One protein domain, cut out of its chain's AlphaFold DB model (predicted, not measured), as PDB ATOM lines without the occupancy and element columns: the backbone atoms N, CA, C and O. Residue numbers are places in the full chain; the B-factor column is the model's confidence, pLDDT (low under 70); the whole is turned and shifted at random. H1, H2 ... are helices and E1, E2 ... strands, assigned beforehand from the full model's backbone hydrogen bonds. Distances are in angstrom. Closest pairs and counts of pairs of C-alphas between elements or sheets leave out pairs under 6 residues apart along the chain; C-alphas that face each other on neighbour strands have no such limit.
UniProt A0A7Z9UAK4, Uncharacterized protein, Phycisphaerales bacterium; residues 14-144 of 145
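Overview. This is residues 14 to 144 of the 145 residues of an uncharacterized protein of Phycisphaerales bacterium (UniProt A0A7Z9UAK4). A twisted wall of six strands, E1 to E6, has H2 crossing one of its faces, with H3 and H4 on that same side near the other end of the strands; the short H5 near the end of the printed part is on the other side, and residues 14 to 19 of H1 stick out as a free arm. The printed part has 131 residues, with named elements in the order H1 H2 H3 H4 E1 E2 E3 E4 E5 E6 H5. The sheet's order is E1 E2 E3 E4 E5 E6, all antiparallel, and the class is mixed, helices and strands. The whole is compact, with a radius of gyration of the C-alphas of 14.0 A, and spans 39 by 33 by 25 A.

Along the chain. Find C-alpha 14 at (223.449, 266.426, 280.469); from there H1 runs through residues 14 to 22, 12.7 A. H2, residues 28 to 36, is 12.0 A long, and H3, residues 49 to 56, is 10.9 A. H4 is residues 59 to 63. At C-alpha 67, (191.084, 284.501, 291.987), E1 begins and runs to residue 71, 11.6 A. Then come E2, residues 76 to 83, 21.0 A; E3, 87 to 94, 23.2 A; E4, 99 to 106, 23.5 A; E5, 111 to 118, 23.5 A; and E6, 123 to 130, 21.0 A. H5, residues 139 to 143, ends at C-alpha 143, (197.096, 281.751, 303.803).

Arrangement. Look first at the sheet, a meander, each strand the antiparallel neighbour of the one before, whose successive strands form hairpins. Within hydrogen-bond range are N 69 and O 78 of E1 and E2, 2.9 A; N 79 and O 91 of E2 and E3, 2.8 A; N 92 and O 101 of E3 and E4, 2.8 A; N 104 and O 113 of E4 and E5, 2.8 A; and N 116 and O 126 of E5 and E6, 2.8 A. H2 is on the sheet at a height of 9.2 A and runs across the strands, at 70 degrees to E4 on the local plane; its closest C-alphas to E4 are Leu 30 and Cys 106, 6.9 A. H3, H4 and H5 each only graze the sheet, H3 only just, with 5 pairs of C-alphas within 10 A. H3 and H4 only just touch, only at the corner, with 3 pairs of C-alphas within 8 A, the closest Tyr 54 and Lys 60, 5.8 A. H1 is not on the sheet and is apart from H2. In H1, H2, H3, H4 and H5 every O i to N i+4 pair is within hydrogen-bond range.

Size, cuts and confidence. The C-alphas farthest apart are those of Ala 14 and Asp 73, 43.5 A. The printed part has no cut, and its one long link is H2 to H3, 12 residues. The mean pLDDT of the printed part is 83.1; look for values under 70 at residues 14 to 22, 72 to 74 and 132 to 144.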
ATOM      1  N   ALA A  14     224.817 266.852 280.750       44.38
ATOM      2  CA  ALA A  14     223.449 266.426 280.469       44.38
ATOM      3  C   ALA A  14     222.695 266.161 281.777       44.38
ATOM      4  O   ALA A  14     221.626 266.721 281.987       44.38
ATOM      5  N   VAL A  15     223.308 265.432 282.716       41.78
ATOM      6  CA  VAL A  15     222.718 265.120 284.030       41.78
ATOM      7  C   VAL A  15     222.435 266.393 284.845       41.78
ATOM      8  O   VAL A  15     221.340 266.542 285.391       41.78
ATOM      9  N   LYS A  16     223.360 267.367 284.861       43.31
ATOM     10  CA  LYS A  16     223.175 268.679 285.522       43.31
ATOM     11  C   LYS A  16     222.090 269.551 284.868       43.31
ATOM     12  O   LYS A  16     221.397 270.293 285.563       43.31
ATOM     13  N   ARG A  17     221.925 269.496 283.539       40.94
ATOM     14  CA  ARG A  17     220.853 270.228 282.835       40.94
ATOM     15  C   ARG A  17     219.481 269.614 283.099       40.94
ATOM     16  O   ARG A  17     218.540 270.362 283.356       40.94
ATOM     17  N   THR A  18     219.375 268.288 283.084       42.78
ATOM     18  CA  THR A  18     218.111 267.581 283.325       42.78
ATOM     19  C   THR A  18     217.635 267.772 284.765       42.78
ATOM     20  O   THR A  18     216.477 268.114 284.972       42.78
ATOM     21  N   THR A  19     218.538 267.681 285.748       52.88
ATOM     22  CA  THR A  19     218.225 267.906 287.176       52.88
ATOM     23  C   THR A  19     217.799 269.342 287.494       52.88
ATOM     24  O   THR A  19     216.877 269.552 288.278       52.88
ATOM     25  N   ARG A  20     218.406 270.360 286.865       53.66
ATOM     26  CA  ARG A  20     217.975 271.765 287.040       53.66
ATOM     27  C   ARG A  20     216.603 272.057 286.435       53.66
ATOM     28  O   ARG A  20     215.917 272.965 286.903       53.66
ATOM     29  N   LYS A  21     216.230 271.338 285.373       56.47
ATOM     30  CA  LYS A  21     214.958 271.533 284.672       56.47
ATOM     31  C   LYS A  21     213.794 270.988 285.503       56.47
ATOM     32  O   LYS A  21     212.866 271.738 285.788       56.47
ATOM     33  N   THR A  22     213.929 269.773 286.038       62.94
ATOM     34  CA  THR A  22     212.941 269.177 286.953       62.94
ATOM     35  C   THR A  22     212.793 269.937 288.270       62.94
ATOM     36  O   THR A  22     211.704 269.974 288.830       62.94
ATOM     37  N   GLN A  23     213.835 270.624 288.753       78.81
ATOM     38  CA  GLN A  23     213.722 271.453 289.962       78.81
ATOM     39  C   GLN A  23     212.779 272.655 289.816       78.81
ATOM     40  O   GLN A  23     212.329 273.191 290.824       78.81
ATOM     41  N   ARG A  24     212.487 273.104 288.594       84.81
ATOM     42  CA  ARG A  24     211.657 274.292 288.322       84.81
ATOM     43  C   ARG A  24     210.227 273.940 287.930       84.81
ATOM     44  O   ARG A  24     209.419 274.847 287.717       84.81
ATOM     45  N   GLU A  25     209.951 272.659 287.751       93.56
ATOM     46  CA  GLU A  25     208.718 272.148 287.174       93.56
ATOM     47  C   GLU A  25     207.857 271.515 288.266       93.56
ATOM     48  O   GLU A  25     208.345 270.881 289.209       93.56
ATOM     49  N   VAL A  26     206.552 271.713 288.126       94.06
ATOM     50  CA  VAL A  26     205.560 270.930 288.850       94.06
ATOM     51  C   VAL A  26     205.697 269.486 288.379       94.06
ATOM     52  O   VAL A  26     205.914 269.220 287.196       94.06
ATOM     53  N   SER A  27     205.613 268.543 289.312       93.88
ATOM     54  CA  SER A  27     205.712 267.126 289.011       93.88
ATOM     55  C   SER A  27     204.674 266.775 287.954       93.88
ATOM     56  O   SER A  27     203.520 267.204 288.019       93.88
ATOM     57  N   ARG A  28     205.093 265.987 286.967       93.69
ATOM     58  CA  ARG A  28     204.244 265.666 285.821       93.69
ATOM     59  C   ARG A  28     202.909 265.057 286.248       93.69
ATOM     60  O   ARG A  28     201.878 265.450 285.733       93.69
ATOM     61  N   ARG A  29     202.923 264.185 287.260       93.38
ATOM     62  CA  ARG A  29     201.716 263.560 287.816       93.38
ATOM     63  C   ARG A  29     200.724 264.582 288.380       93.38
ATOM     64  O   ARG A  29     199.536 264.471 288.099       93.38
ATOM     65  N   LEU A  30     201.198 265.566 289.150       93.81
ATOM     66  CA  LEU A  30     200.345 266.646 289.655       93.81
ATOM     67  C   LEU A  30     199.807 267.494 288.503       93.81
ATOM     68  O   LEU A  30     198.609 267.740 288.439       93.81
ATOM     69  N   TYR A  31     200.683 267.911 287.586       95.75
ATOM     70  CA  TYR A  31     200.293 268.768 286.471       95.75
ATOM     71  C   TYR A  31     199.266 268.095 285.552       95.75
ATOM     72  O   TYR A  31     198.219 268.677 285.287       95.75
ATOM     73  N   ASP A  32     199.514 266.853 285.138       95.44
ATOM     74  CA  ASP A  32     198.597 266.080 284.297       95.44
ATOM     75  C   ASP A  32     197.228 265.922 284.983       95.44
ATOM     76  O   ASP A  32     196.191 266.003 284.325       95.44
ATOM     77  N   HIS A  33     197.201 265.778 286.315       94.81
ATOM     78  CA  HIS A  33     195.945 265.714 287.056       94.81
ATOM     79  C   HIS A  33     195.198 267.054 287.076       94.81
ATOM     80  O   HIS A  33     193.997 267.057 286.810       94.81
ATOM     81  N   LEU A  34     195.884 268.185 287.304       95.06
ATOM     82  CA  LEU A  34     195.275 269.525 287.206       95.06
ATOM     83  C   LEU A  34     194.590 269.721 285.848       95.06
ATOM     84  O   LEU A  34     193.463 270.208 285.779       95.06
ATOM     85  N   ILE A  35     195.258 269.298 284.774       96.75
ATOM     86  CA  ILE A  35     194.697 269.343 283.426       96.75
ATOM     87  C   ILE A  35     193.494 268.396 283.316       96.75
ATOM     88  O   ILE A  35     192.437 268.817 282.858       96.75
ATOM     89  N   SER A  36     193.584 267.155 283.802       95.44
ATOM     90  CA  SER A  36     192.463 266.202 283.723       95.44
ATOM     91  C   SER A  36     191.179 266.677 284.413       95.44
ATOM     92  O   SER A  36     190.092 266.321 283.968       95.44
ATOM     93  N   VAL A  37     191.290 267.511 285.454       94.12
ATOM     94  CA  VAL A  37     190.140 268.075 286.185       94.12
ATOM     95  C   VAL A  37     189.700 269.448 285.657       94.12
ATOM     96  O   VAL A  37     188.868 270.107 286.272       94.12
ATOM     97  N   GLY A  38     190.241 269.895 284.518       94.06
ATOM     98  CA  GLY A  38     189.782 271.096 283.812       94.06
ATOM     99  C   GLY A  38     190.585 272.377 284.073       94.06
ATOM    100  O   GLY A  38     190.259 273.416 283.503       94.06
ATOM    101  N   LEU A  39     191.661 272.343 284.869       94.81
ATOM    102  CA  LEU A  39     192.454 273.535 285.214       94.81
ATOM    103  C   LEU A  39     193.503 273.860 284.137       94.81
ATOM    104  O   LEU A  39     194.708 273.856 284.385       94.81
ATOM    105  N   MET A  40     193.046 274.166 282.920       93.81
ATOM    106  CA  MET A  40     193.886 274.383 281.724       93.81
ATOM    107  C   MET A  40     194.920 275.513 281.864       93.81
ATOM    108  O   MET A  40     195.944 275.546 281.172       93.81
ATOM    109  N   THR A  41     194.653 276.472 282.746       94.25
ATOM    110  CA  THR A  41     195.519 277.631 282.988       94.25
ATOM    111  C   THR A  41     196.561 277.385 284.077       94.25
ATOM    112  O   THR A  41     197.379 278.274 284.341       94.25
ATOM    113  N   ALA A  42     196.595 276.171 284.643       95.56
ATOM    114  CA  ALA A  42     197.608 275.738 285.590       95.56
ATOM    115  C   ALA A  42     199.024 275.952 285.044       95.56
ATOM    116  O   ALA A  42     199.318 275.780 283.854       95.56
ATOM    117  N   LEU A  43     199.924 276.331 285.943       95.81
ATOM    118  CA  LEU A  43     201.310 276.629 285.636       95.81
ATOM    119  C   LEU A  43     202.153 275.356 285.781       95.81
ATOM    120  O   LEU A  43     202.270 274.835 286.891       95.81
ATOM    121  N   PRO A  44     202.800 274.876 284.702       94.69
ATOM    122  CA  PRO A  44     203.681 273.709 284.773       94.69
ATOM    123  C   PRO A  44     205.039 274.033 285.407       94.69
ATOM    124  O   PRO A  44     205.788 273.137 285.781       94.69
ATOM    125  N   SER A  45     205.412 275.314 285.484       93.88
ATOM    126  CA  SER A  45     206.712 275.757 285.987       93.88
ATOM    127  C   SER A  45     206.686 277.226 286.394       93.88
ATOM    128  O   SER A  45     206.007 278.046 285.774       93.88
ATOM    129  N   VAL A  46     207.548 277.586 287.349       91.62
ATOM    130  CA  VAL A  46     207.840 278.981 287.729       91.62
ATOM    131  C   VAL A  46     208.517 279.803 286.618       91.62
ATOM    132  O   VAL A  46     208.615 281.019 286.736       91.62
ATOM    133  N   ARG A  47     208.970 279.173 285.523       89.56
ATOM    134  CA  ARG A  47     209.520 279.860 284.334       89.56
ATOM    135  C   ARG A  47     208.641 279.753 283.090       89.56
ATOM    136  O   ARG A  47     209.090 280.111 282.003       89.56
ATOM    137  N   ALA A  48     207.413 279.252 283.219       89.69
ATOM    138  CA  ALA A  48     206.486 279.234 282.096       89.69
ATOM    139  C   ALA A  48     206.307 280.659 281.539       89.69
ATOM    140  O   ALA A  48     206.220 281.618 282.304       89.69
ATOM    141  N   SER A  49     206.215 280.806 280.213       87.62
ATOM    142  CA  SER A  49     206.006 282.123 279.582       87.62
ATOM    143  C   SER A  49     204.790 282.850 280.179       87.62
ATOM    144  O   SER A  49     204.849 284.044 280.474       87.62
ATOM    145  N   ARG A  50     203.729 282.093 280.491       89.19
ATOM    146  CA  ARG A  50     202.532 282.591 281.175       89.19
ATOM    147  C   ARG A  50     202.838 283.186 282.558       89.19
ATOM    148  O   ARG A  50     202.374 284.283 282.840       89.19
ATOM    149  N   MET A  51     203.697 282.545 283.360       90.06
ATOM    150  CA  MET A  51     204.147 283.071 284.660       90.06
ATOM    151  C   MET A  51     204.837 284.432 284.513       90.06
ATOM    152  O   MET A  51     204.535 285.369 285.248       90.06
ATOM    153  N   LEU A  52     205.736 284.574 283.535       86.38
ATOM    154  CA  LEU A  52     206.396 285.857 283.266       86.38
ATOM    155  C   LEU A  52     205.383 286.926 282.826       86.38
ATOM    156  O   LEU A  52     205.468 288.081 283.244       86.38
ATOM    157  N   GLY A  53     204.386 286.530 282.030       87.31
ATOM    158  CA  GLY A  53     203.263 287.387 281.653       87.31
ATOM    159  C   GLY A  53     202.441 287.862 282.853       87.31
ATOM    160  O   GLY A  53     202.079 289.037 282.907       87.31
ATOM    161  N   TYR A  54     202.189 286.984 283.825       90.62
ATOM    162  CA  TYR A  54     201.485 287.315 285.065       90.62
ATOM    163  C   TYR A  54     202.278 288.274 285.950       90.62
ATOM    164  O   TYR A  54     201.710 289.218 286.490       90.62
ATOM    165  N   LEU A  55     203.597 288.088 286.058       86.00
ATOM    166  CA  LEU A  55     204.465 289.007 286.794       86.00
ATOM    167  C   LEU A  55     204.423 290.430 286.224       86.00
ATOM    168  O   LEU A  55     204.401 291.396 286.983       86.00
ATOM    169  N   ALA A  56     204.411 290.556 284.895       87.31
ATOM    170  CA  ALA A  56     204.332 291.849 284.223       87.31
ATOM    171  C   ALA A  56     202.924 292.462 284.294       87.31
ATOM    172  O   ALA A  56     202.783 293.678 284.411       87.31
ATOM    173  N   LYS A  57     201.880 291.631 284.194       89.00
ATOM    174  CA  LYS A  57     200.473 292.053 284.186       89.00
ATOM    175  C   LYS A  57     199.623 291.105 285.043       89.00
ATOM    176  O   LYS A  57     199.002 290.194 284.492       89.00
ATOM    177  N   PRO A  58     199.533 291.339 286.366       86.19
ATOM    178  CA  PRO A  58     198.828 290.440 287.282       86.19
ATOM    179  C   PRO A  58     197.341 290.261 286.973       86.19
ATOM    180  O   PRO A  58     196.808 289.188 287.207       86.19
ATOM    181  N   ALA A  59     196.681 291.251 286.360       88.31
ATOM    182  CA  ALA A  59     195.283 291.133 285.929       88.31
ATOM    183  C   ALA A  59     195.032 289.944 284.976       88.31
ATOM    184  O   ALA A  59     193.927 289.416 284.930       88.31
ATOM    185  N   LYS A  60     196.062 289.469 284.256       91.81
ATOM    186  CA  LYS A  60     195.961 288.269 283.411       91.81
ATOM    187  C   LYS A  60     195.660 286.994 284.197       91.81
ATOM    188  O   LYS A  60     195.028 286.112 283.639       91.81
ATOM    189  N   LEU A  61     196.065 286.911 285.467       92.94
ATOM    190  CA  LEU A  61     195.693 285.791 286.337       92.94
ATOM    191  C   LEU A  61     194.170 285.692 286.457       92.94
ATOM    192  O   LEU A  61     193.616 284.612 286.287       92.94
ATOM    193  N   LEU A  62     193.504 286.831 286.663       92.38
ATOM    194  CA  LEU A  62     192.049 286.894 286.818       92.38
ATOM    195  C   LEU A  62     191.319 286.478 285.537       92.38
ATOM    196  O   LEU A  62     190.344 285.737 285.590       92.38
ATOM    197  N   HIS A  63     191.828 286.901 284.377       91.69
ATOM    198  CA  HIS A  63     191.300 286.460 283.083       91.69
ATOM    199  C   HIS A  63     191.485 284.957 282.845       91.69
ATOM    200  O   HIS A  63     190.630 284.329 282.230       91.69
ATOM    201  N   ASP A  64     192.565 284.380 283.372       93.38
ATOM    202  CA  ASP A  64     192.884 282.957 283.269       93.38
ATOM    203  C   ASP A  64     192.223 282.119 284.392       93.38
ATOM    204  O   ASP A  64     192.624 280.979 284.641       93.38
ATOM    205  N   GLY A  65     191.209 282.663 285.076       92.38
ATOM    206  CA  GLY A  65     190.389 281.943 286.059       92.38
ATOM    207  C   GLY A  65     191.015 281.800 287.447       92.38
ATOM    208  O   GLY A  65     190.483 281.071 288.283       92.38
ATOM    209  N   TRP A  66     192.129 282.484 287.711       95.06
ATOM    210  CA  TRP A  66     192.660 282.601 289.065       95.06
ATOM    211  C   TRP A  66     191.858 283.649 289.833       95.06
ATOM    212  O   TRP A  66     191.472 284.668 289.266       95.06
ATOM    213  N   TYR A  67     191.669 283.469 291.133       92.12
ATOM    214  CA  TYR A  67     191.084 284.501 291.987       92.12
ATOM    215  C   TYR A  67     192.095 285.025 293.001       92.12
ATOM    216  O   TYR A  67     193.065 284.354 293.358       92.12
ATOM    217  N   LEU A  68     191.884 286.271 293.420       90.31
ATOM    218  CA  LEU A  68     192.677 286.916 294.454       90.31
ATOM    219  C   LEU A  68     192.158 286.455 295.819       90.31
ATOM    220  O   LEU A  68     191.009 286.722 296.154       90.31
ATOM    221  N   ASP A  69     193.008 285.782 296.585       82.75
ATOM    222  CA  ASP A  69     192.666 285.259 297.915       82.75
ATOM    223  C   ASP A  69     193.122 286.204 299.043       82.75
ATOM    224  O   ASP A  69     192.640 286.146 300.168       82.75
ATOM    225  N   GLY A  70     194.012 287.148 298.728       73.81
ATOM    226  CA  GLY A  70     194.386 288.226 299.635       73.81
ATOM    227  C   GLY A  70     195.587 289.028 299.146       73.81
ATOM    228  O   GLY A  70     196.441 288.536 298.400       73.81
ATOM    229  N   ALA A  71     195.662 290.280 299.587       70.56
ATOM    230  CA  ALA A  71     196.860 291.102 299.514       70.56
ATOM    231  C   ALA A  71     197.237 291.467 300.951       70.56
ATOM    232  O   ALA A  71     196.512 292.210 301.604       70.56
ATOM    233  N   GLY A  72     198.325 290.896 301.462       63.31
ATOM    234  CA  GLY A  72     198.830 291.264 302.780       63.31
ATOM    235  C   GLY A  72     199.510 292.635 302.743       63.31
ATOM    236  O   GLY A  72     200.066 293.033 301.713       63.31
ATOM    237  N   ASP A  73     199.557 293.321 303.885       60.84
ATOM    238  CA  ASP A  73     200.222 294.631 304.037       60.84
ATOM    239  C   ASP A  73     201.726 294.596 303.686       60.84
ATOM    240  O   ASP A  73     202.352 295.607 303.356       60.84
ATOM    241  N   SER A  74     202.326 293.403 303.684       66.69
ATOM    242  CA  SER A  74     203.729 293.164 303.341       66.69
ATOM    243  C   SER A  74     204.052 293.344 301.848       66.69
ATOM    244  O   SER A  74     205.228 293.434 301.485       66.69
ATOM    245  N   GLY A  75     203.049 293.466 300.969       73.94
ATOM    246  CA  GLY A  75     203.236 293.443 299.512       73.94
ATOM    247  C   GLY A  75     203.289 292.027 298.927       73.94
ATOM    248  O   GLY A  75     203.663 291.854 297.760       73.94
ATOM    249  N   LEU A  76     202.911 291.036 299.740       85.12
ATOM    250  CA  LEU A  76     202.626 289.668 299.340       85.12
ATOM    251  C   LEU A  76     201.207 289.593 298.773       85.12
ATOM    252  O   LEU A  76     200.246 289.998 299.423       85.12
ATOM    253  N   VAL A  77     201.081 289.062 297.561       89.81
ATOM    254  CA  VAL A  77     199.783 288.859 296.908       89.81
ATOM    255  C   VAL A  77     199.582 287.377 296.640       89.81
ATOM    256  O   VAL A  77     200.460 286.744 296.047       89.81
ATOM    257  N   THR A  78     198.433 286.842 297.048       91.00
ATOM    258  CA  THR A  78     198.094 285.422 296.922       91.00
ATOM    259  C   THR A  78     196.988 285.238 295.894       91.00
ATOM    260  O   THR A  78     195.903 285.804 296.020       91.00
ATOM    261  N   TYR A  79     197.271 284.431 294.877       92.69
ATOM    262  CA  TYR A  79     196.308 284.007 293.870       92.69
ATOM    263  C   TYR A  79     196.063 282.517 293.981       92.69
ATOM    264  O   TYR A  79     196.978 281.750 294.288       92.69
ATOM    265  N   PHE A  80     194.852 282.116 293.646       93.88
ATOM    266  CA  PHE A  80     194.428 280.738 293.729       93.88
ATOM    267  C   PHE A  80     193.767 280.289 292.425       93.88
ATOM    268  O   PHE A  80     193.043 281.056 291.797       93.88
ATOM    269  N   LEU A  81     194.006 279.038 292.033       95.50
ATOM    270  CA  LEU A  81     193.344 278.362 290.920       95.50
ATOM    271  C   LEU A  81     192.817 276.999 291.373       95.50
ATOM    272  O   LEU A  81     193.579 276.198 291.915       95.50
ATOM    273  N   GLY A  82     191.558 276.695 291.054       93.69
ATOM    274  CA  GLY A  82     190.940 275.389 291.301       93.69
ATOM    275  C   GLY A  82     189.997 275.388 292.498       93.69
ATOM    276  O   GLY A  82     189.250 276.343 292.690       93.69
ATOM    277  N   ASN A  83     190.045 274.332 293.313       87.56
ATOM    278  CA  ASN A  83     189.246 274.196 294.531       87.56
ATOM    279  C   ASN A  83     190.163 273.981 295.749       87.56
ATOM    280  O   ASN A  83     190.980 273.056 295.764       87.56
ATOM    281  N   SER A  84     190.012 274.840 296.762       75.25
ATOM    282  CA  SER A  84     190.839 274.906 297.982       75.25
ATOM    283  C   SER A  84     190.901 273.606 298.775       75.25
ATOM    284  O   SER A  84     191.920 273.318 299.400       75.25
ATOM    285  N   ASP A  85     189.849 272.796 298.708       77.56
ATOM    286  CA  ASP A  85     189.658 271.633 299.578       77.56
ATOM    287  C   ASP A  85     190.063 270.316 298.904       77.56
ATOM    288  O   ASP A  85     190.033 269.241 299.521       77.56
ATOM    289  N   SER A  86     190.417 270.377 297.616       85.31
ATOM    290  CA  SER A  86     190.645 269.189 296.797       85.31
ATOM    291  C   SER A  86     191.866 269.292 295.896       85.31
ATOM    292  O   SER A  86     192.799 268.510 296.060       85.31
ATOM    293  N   THR A  87     191.876 270.170 294.898       92.69
ATOM    294  CA  THR A  87     192.921 270.208 293.868       92.69
ATOM    295  C   THR A  87     193.057 271.612 293.306       92.69
ATOM    296  O   THR A  87     192.072 272.225 292.889       92.69
ATOM    297  N   GLY A  88     194.291 272.107 293.250       95.19
ATOM    298  CA  GLY A  88     194.538 273.455 292.774       95.19
ATOM    299  C   GLY A  88     195.993 273.887 292.829       95.19
ATOM    300  O   GLY A  88     196.916 273.098 293.069       95.19
ATOM    301  N   GLN A  89     196.182 275.179 292.584       95.56
ATOM    302  CA  GLN A  89     197.456 275.860 292.731       95.56
ATOM    303  C   GLN A  89     197.295 277.155 293.519       95.56
ATOM    304  O   GLN A  89     196.332 277.894 293.328       95.56
ATOM    305  N   VAL A  90     198.292 277.454 294.348       94.06
ATOM    306  CA  VAL A  90     198.430 278.745 295.024       94.06
ATOM    307  C   VAL A  90     199.688 279.425 294.513       94.06
ATOM    308  O   VAL A  90     200.785 278.876 294.613       94.06
ATOM    309  N   LEU A  91     199.539 280.634 293.981       94.19
ATOM    310  CA  LEU A  91     200.643 281.483 293.565       94.19
ATOM    311  C   LEU A  91     200.771 282.658 294.528       94.19
ATOM    312  O   LEU A  91     199.943 283.565 294.533       94.19
ATOM    313  N   ARG A  92     201.858 282.677 295.298       92.12
ATOM    314  CA  ARG A  92     202.239 283.827 296.119       92.12
ATOM    315  C   ARG A  92     203.327 284.631 295.436       92.12
ATOM    316  O   ARG A  92     204.363 284.090 295.041       92.12
ATOM    317  N   VAL A  93     203.083 285.932 295.323       91.12
ATOM    318  CA  VAL A  93     203.977 286.898 294.690       91.12
ATOM    319  C   VAL A  93     204.422 287.913 295.730       91.12
ATOM    320  O   VAL A  93     203.660 288.803 296.099       91.12
ATOM    321  N   ASP A  94     205.673 287.807 296.169       89.50
ATOM    322  CA  ASP A  94     206.328 288.850 296.952       89.50
ATOM    323  C   ASP A  94     206.978 289.856 295.995       89.50
ATOM    324  O   ASP A  94     208.033 289.613 295.390       89.50
ATOM    325  N   ARG A  95     206.324 291.011 295.838       82.75
ATOM    326  CA  ARG A  95     206.778 292.063 294.919       82.75
ATOM    327  C   ARG A  95     208.042 292.770 295.402       82.75
ATOM    328  O   ARG A  95     208.807 293.238 294.547       82.75
ATOM    329  N   LYS A  96     208.244 292.859 296.723       83.31
ATOM    330  CA  LYS A  96     209.376 293.557 297.348       83.31
ATOM    331  C   LYS A  96     210.609 292.660 297.356       83.31
ATOM    332  O   LYS A  96     211.638 293.046 296.808       83.31
ATOM    333  N   GLY A  97     210.481 291.440 297.875       82.69
ATOM    334  CA  GLY A  97     211.557 290.449 297.918       82.69
ATOM    335  C   GLY A  97     211.831 289.754 296.582       82.69
ATOM    336  O   GLY A  97     212.768 288.964 296.491       82.69
ATOM    337  N   LYS A  98     211.052 290.054 295.529       87.88
ATOM    338  CA  LYS A  98     211.187 289.464 294.181       87.88
ATOM    339  C   LYS A  98     211.206 287.937 294.241       87.88
ATOM    340  O   LYS A  98     212.037 287.280 293.611       87.88
ATOM    341  N   ARG A  99     210.270 287.382 295.005       91.56
ATOM    342  CA  ARG A  99     210.143 285.950 295.258       91.56
ATOM    343  C   ARG A  99     208.765 285.466 294.829       91.56
ATOM    344  O   ARG A  99     207.755 286.138 295.021       91.56
ATOM    345  N   LEU A 100     208.749 284.277 294.249       92.81
ATOM    346  CA  LEU A 100     207.550 283.538 293.896       92.81
ATOM    347  C   LEU A 100     207.485 282.252 294.701       92.81
ATOM    348  O   LEU A 100     208.505 281.592 294.906       92.81
ATOM    349  N   GLN A 101     206.283 281.872 295.099       94.12
ATOM    350  CA  GLN A 101     206.001 280.535 295.592       94.12
ATOM    351  C   GLN A 101     204.797 279.979 294.846       94.12
ATOM    352  O   GLN A 101     203.733 280.593 294.848       94.12
ATOM    353  N   LEU A 102     204.991 278.829 294.207       95.62
ATOM    354  CA  LEU A 102     203.943 278.061 293.558       95.62
ATOM    355  C   LEU A 102     203.730 276.783 294.362       95.62
ATOM    356  O   LEU A 102     204.590 275.902 294.358       95.62
ATOM    357  N   ASP A 103     202.590 276.700 295.032       94.12
ATOM    358  CA  ASP A 103     202.116 275.458 295.624       94.12
ATOM    359  C   ASP A 103     201.162 274.781 294.649       94.12
ATOM    360  O   ASP A 103     200.320 275.428 294.032       94.12
ATOM    361  N   THR A 104     201.308 273.475 294.482       94.94
ATOM    362  CA  THR A 104     200.395 272.631 293.715       94.94
ATOM    363  C   THR A 104     199.977 271.478 294.592       94.94
ATOM    364  O   THR A 104     200.841 270.791 295.126       94.94
ATOM    365  N   PHE A 105     198.682 271.243 294.724       92.12
ATOM    366  CA  PHE A 105     198.172 270.214 295.616       92.12
ATOM    367  C   PHE A 105     197.040 269.436 294.960       92.12
ATOM    368  O   PHE A 105     196.289 269.955 294.132       92.12
ATOM    369  N   CYS A 106     196.942 268.166 295.331       91.81
ATOM    370  CA  CYS A 106     195.888 267.268 294.904       91.81
ATOM    371  C   CYS A 106     195.607 266.230 295.992       91.81
ATOM    372  O   CYS A 106     196.448 265.382 296.306       91.81
ATOM    373  N   ARG A 107     194.383 266.264 296.516       86.81
ATOM    374  CA  ARG A 107     193.881 265.363 297.552       86.81
ATOM    375  C   ARG A 107     193.759 263.925 297.090       86.81
ATOM    376  O   ARG A 107     194.211 263.033 297.794       86.81
ATOM    377  N   THR A 108     193.231 263.704 295.891       87.69
ATOM    378  CA  THR A 108     193.088 262.363 295.308       87.69
ATOM    379  C   THR A 108     194.435 261.657 295.163       87.69
ATOM    380  O   THR A 108     194.531 260.445 295.325       87.69
ATOM    381  N   LEU A 109     195.492 262.420 294.874       88.31
ATOM    382  CA  LEU A 109     196.853 261.901 294.775       88.31
ATOM    383  C   LEU A 109     197.591 261.873 296.119       88.31
ATOM    384  O   LEU A 109     198.678 261.302 296.178       88.31
ATOM    385  N   GLY A 110     197.043 262.497 297.165       88.44
ATOM    386  CA  GLY A 110     197.717 262.688 298.448       88.44
ATOM    387  C   GLY A 110     199.000 263.513 298.331       88.44
ATOM    388  O   GLY A 110     199.939 263.282 299.083       88.44
ATOM    389  N   GLN A 111     199.093 264.415 297.347       91.00
ATOM    390  CA  GLN A 111     200.344 265.081 296.986       91.00
ATOM    391  C   GLN A 111     200.254 266.599 297.075       91.00
ATOM    392  O   GLN A 111     199.311 267.198 296.561       91.00
ATOM    393  N   THR A 112     201.304 267.209 297.621       91.88
ATOM    394  CA  THR A 112     201.533 268.655 297.566       91.88
ATOM    395  C   THR A 112     202.971 268.945 297.205       91.88
ATOM    396  O   THR A 112     203.894 268.392 297.795       91.88
ATOM    397  N   GLN A 113     203.176 269.844 296.257       93.44
ATOM    398  CA  GLN A 113     204.483 270.330 295.871       93.44
ATOM    399  C   GLN A 113     204.577 271.833 296.081       93.44
ATOM    400  O   GLN A 113     203.715 272.574 295.622       93.44
ATOM    401  N   THR A 114     205.667 272.273 296.696       94.31
ATOM    402  CA  THR A 114     205.995 273.686 296.895       94.31
ATOM    403  C   THR A 114     207.260 274.018 296.127       94.31
ATOM    404  O   THR A 114     208.316 273.447 296.406       94.31
ATOM    405  N   ILE A 115     207.175 274.970 295.197       95.06
ATOM    406  CA  ILE A 115     208.326 275.523 294.480       95.06
ATOM    407  C   ILE A 115     208.495 276.987 294.874       95.06
ATOM    408  O   ILE A 115     207.649 277.821 294.560       95.06
ATOM    409  N   VAL A 116     209.615 277.314 295.514       94.38
ATOM    410  CA  VAL A 116     210.012 278.690 295.829       94.38
ATOM    411  C   VAL A 116     211.103 279.133 294.868       94.38
ATOM    412  O   VAL A 116     212.133 278.472 294.726       94.38
ATOM    413  N   TYR A 117     210.906 280.284 294.237       94.19
ATOM    414  CA  TYR A 117     211.783 280.822 293.208       94.19
ATOM    415  C   TYR A 117     212.145 282.283 293.489       94.19
ATOM    416  O   TYR A 117     211.274 283.124 293.704       94.19
ATOM    417  N   SER A 118     213.443 282.585 293.467       92.06
ATOM    418  CA  SER A 118     213.967 283.949 293.470       92.06
ATOM    419  C   SER A 118     214.003 284.466 292.038       92.06
ATOM    420  O   SER A 118     214.766 283.963 291.211       92.06
ATOM    421  N   VAL A 119     213.196 285.488 291.752       89.31
ATOM    422  CA  VAL A 119     213.203 286.183 290.458       89.31
ATOM    423  C   VAL A 119     214.500 286.974 290.301       89.31
ATOM    424  O   VAL A 119     215.046 287.036 289.204       89.31
ATOM    425  N   ARG A 120     215.029 287.536 291.398       88.75
ATOM    426  CA  ARG A 120     216.279 288.313 291.394       88.75
ATOM    427  C   ARG A 120     217.492 287.466 291.014       88.75
ATOM    428  O   ARG A 120     218.330 287.920 290.246       88.75
ATOM    429  N   GLU A 121     217.588 286.258 291.563       90.81
ATOM    430  CA  GLU A 121     218.724 285.350 291.334       90.81
ATOM    431  C   GLU A 121     218.480 284.355 290.191       90.81
ATOM    432  O   GLU A 121     219.350 283.544 289.883       90.81
ATOM    433  N   ASP A 122     217.284 284.371 289.596       88.88
ATOM    434  CA  ASP A 122     216.823 283.373 288.629       88.88
ATOM    435  C   ASP A 122     217.061 281.920 289.104       88.88
ATOM    436  O   ASP A 122     217.552 281.032 288.385       88.88
ATOM    437  N   LYS A 123     216.713 281.657 290.367       91.19
ATOM    438  CA  LYS A 123     217.080 280.421 291.063       91.19
ATOM    439  C   LYS A 123     215.922 279.848 291.868       91.19
ATOM    440  O   LYS A 123     215.183 280.565 292.534       91.19
ATOM    441  N   VAL A 124     215.792 278.522 291.831       92.19
ATOM    442  CA  VAL A 124     214.899 277.788 292.735       92.19
ATOM    443  C   VAL A 124     215.566 277.714 294.100       92.19
ATOM    444  O   VAL A 124     216.672 277.191 294.224       92.19
ATOM    445  N   LEU A 125     214.892 278.269 295.099       92.44
ATOM    446  CA  LEU A 125     215.315 278.237 296.495       92.44
ATOM    447  C   LEU A 125     214.825 276.960 297.185       92.44
ATOM    448  O   LEU A 125     215.520 276.418 298.035       92.44
ATOM    449  N   GLN A 126     213.647 276.469 296.790       92.06
ATOM    450  CA  GLN A 126     213.041 275.260 297.339       92.06
ATOM    451  C   GLN A 126     212.206 274.559 296.268       92.06
ATOM    452  O   GLN A 126     211.493 275.213 295.512       92.06
ATOM    453  N   ASN A 127     212.273 273.231 296.229       93.88
ATOM    454  CA  ASN A 127     211.297 272.386 295.551       93.88
ATOM    455  C   ASN A 127     211.080 271.147 296.423       93.88
ATOM    456  O   ASN A 127     211.964 270.297 296.518       93.88
ATOM    457  N   SER A 128     209.943 271.092 297.109       91.12
ATOM    458  CA  SER A 128     209.603 270.017 298.042       91.12
ATOM    459  C   SER A 128     208.317 269.350 297.586       91.12
ATOM    460  O   SER A 128     207.332 270.046 297.362       91.12
ATOM    461  N   LEU A 129     208.327 268.022 297.472       90.50
ATOM    462  CA  LEU A 129     207.147 267.206 297.211       90.50
ATOM    463  C   LEU A 129     206.819 266.405 298.472       90.50
ATOM    464  O   LEU A 129     207.674 265.698 299.002       90.50
ATOM    465  N   TRP A 130     205.578 266.511 298.919       86.62
ATOM    466  CA  TRP A 130     205.013 265.831 300.074       86.62
ATOM    467  C   TRP A 130     203.938 264.866 299.585       86.62
ATOM    468  O   TRP A 130     203.161 265.217 298.698       86.62
ATOM    469  N   THR A 131     203.904 263.660 300.142       81.00
ATOM    470  CA  THR A 131     202.965 262.583 299.768       81.00
ATOM    471  C   THR A 131     202.057 262.175 300.929       81.00
ATOM    472  O   THR A 131     201.539 261.064 300.942       81.00
ATOM    473  N   ASP A 132     201.926 263.039 301.933       65.62
ATOM    474  CA  ASP A 132     201.201 262.748 303.164       65.62
ATOM    475  C   ASP A 132     200.091 263.781 303.358       65.62
ATOM    476  O   ASP A 132     200.369 264.972 303.542       65.62
ATOM    477  N   PHE A 133     198.838 263.333 303.241       52.53
ATOM    478  CA  PHE A 133     197.675 264.216 303.167       52.53
ATOM    479  C   PHE A 133     197.411 264.957 304.487       52.53
ATOM    480  O   PHE A 133     196.991 266.109 304.453       52.53
ATOM    481  N   ASP A 134     197.778 264.383 305.637       50.53
ATOM    482  CA  ASP A 134     197.635 265.049 306.944       50.53
ATOM    483  C   ASP A 134     198.625 266.212 307.142       50.53
ATOM    484  O   ASP A 134     198.447 267.059 308.017       50.53
ATOM    485  N   ARG A 135     199.655 266.304 306.287       46.69
ATOM    486  CA  ARG A 135     200.578 267.450 306.197       46.69
ATOM    487  C   ARG A 135     200.312 268.351 304.998       46.69
ATOM    488  O   ARG A 135     201.024 269.345 304.820       46.69
ATOM    489  N   VAL A 136     199.320 268.031 304.164       49.03
ATOM    490  CA  VAL A 136     198.871 268.939 303.110       49.03
ATOM    491  C   VAL A 136     198.212 270.110 303.812       49.03
ATOM    492  O   VAL A 136     197.070 270.026 304.252       49.03
ATOM    493  N   LYS A 137     198.988 271.188 303.972       50.66
ATOM    494  CA  LYS A 137     198.513 272.460 304.509       50.66
ATOM    495  C   LYS A 137     197.169 272.769 303.863       50.66
ATOM    496  O   LYS A 137     197.095 272.869 302.635       50.66
ATOM    497  N   ARG A 138     196.120 272.893 304.680       53.00
ATOM    498  CA  ARG A 138     194.821 273.346 304.182       53.00
ATOM    499  C   ARG A 138     195.021 274.722 303.556       53.00
ATOM    500  O   ARG A 138     195.966 275.428 303.918       53.00
ATOM    501  N   HIS A 139     194.135 275.128 302.653       48.19
ATOM    502  CA  HIS A 139     194.124 276.496 302.120       48.19
ATOM    503  C   HIS A 139     194.290 277.544 303.235       48.19
ATOM    504  O   HIS A 139     195.141 278.422 303.158       48.19
ATOM    505  N   GLU A 140     193.617 277.342 304.366       52.41
ATOM    506  CA  GLU A 140     193.748 278.185 305.558       52.41
ATOM    507  C   GLU A 140     195.166 278.225 306.165       52.41
ATOM    508  O   GLU A 140     195.609 279.277 306.620       52.41
ATOM    509  N   ASP A 141     195.914 277.120 306.150       57.41
ATOM    510  CA  ASP A 141     197.301 277.044 306.648       57.41
ATOM    511  C   ASP A 141     198.315 277.604 305.636       57.41
ATOM    512  O   ASP A 141     199.455 277.948 305.973       57.41
ATOM    513  N   LEU A 142     197.914 277.655 304.366       53.62
ATOM    514  CA  LEU A 142     198.649 278.260 303.262       53.62
ATOM    515  C   LEU A 142     198.493 279.790 303.249       53.62
ATOM    516  O   LEU A 142     199.387 280.471 302.735       53.62
ATOM    517  N   CYS A 143     197.419 280.322 303.830       47.72
ATOM    518  CA  CYS A 143     197.096 281.751 303.803       47.72
ATOM    519  C   CYS A 143     197.451 282.511 305.096       47.72
ATOM    520  O   CYS A 143     197.377 283.736 305.109       47.72
ATOM    521  N   LYS A 144     197.895 281.822 306.159       48.53
ATOM    522  CA  LYS A 144     198.242 282.396 307.481       48.53
ATOM    523  C   LYS A 144     199.743 282.688 307.708       48.53
ATOM    524  O   LYS A 144     200.242 282.456 308.808       48.53
TER     525      LYS A 144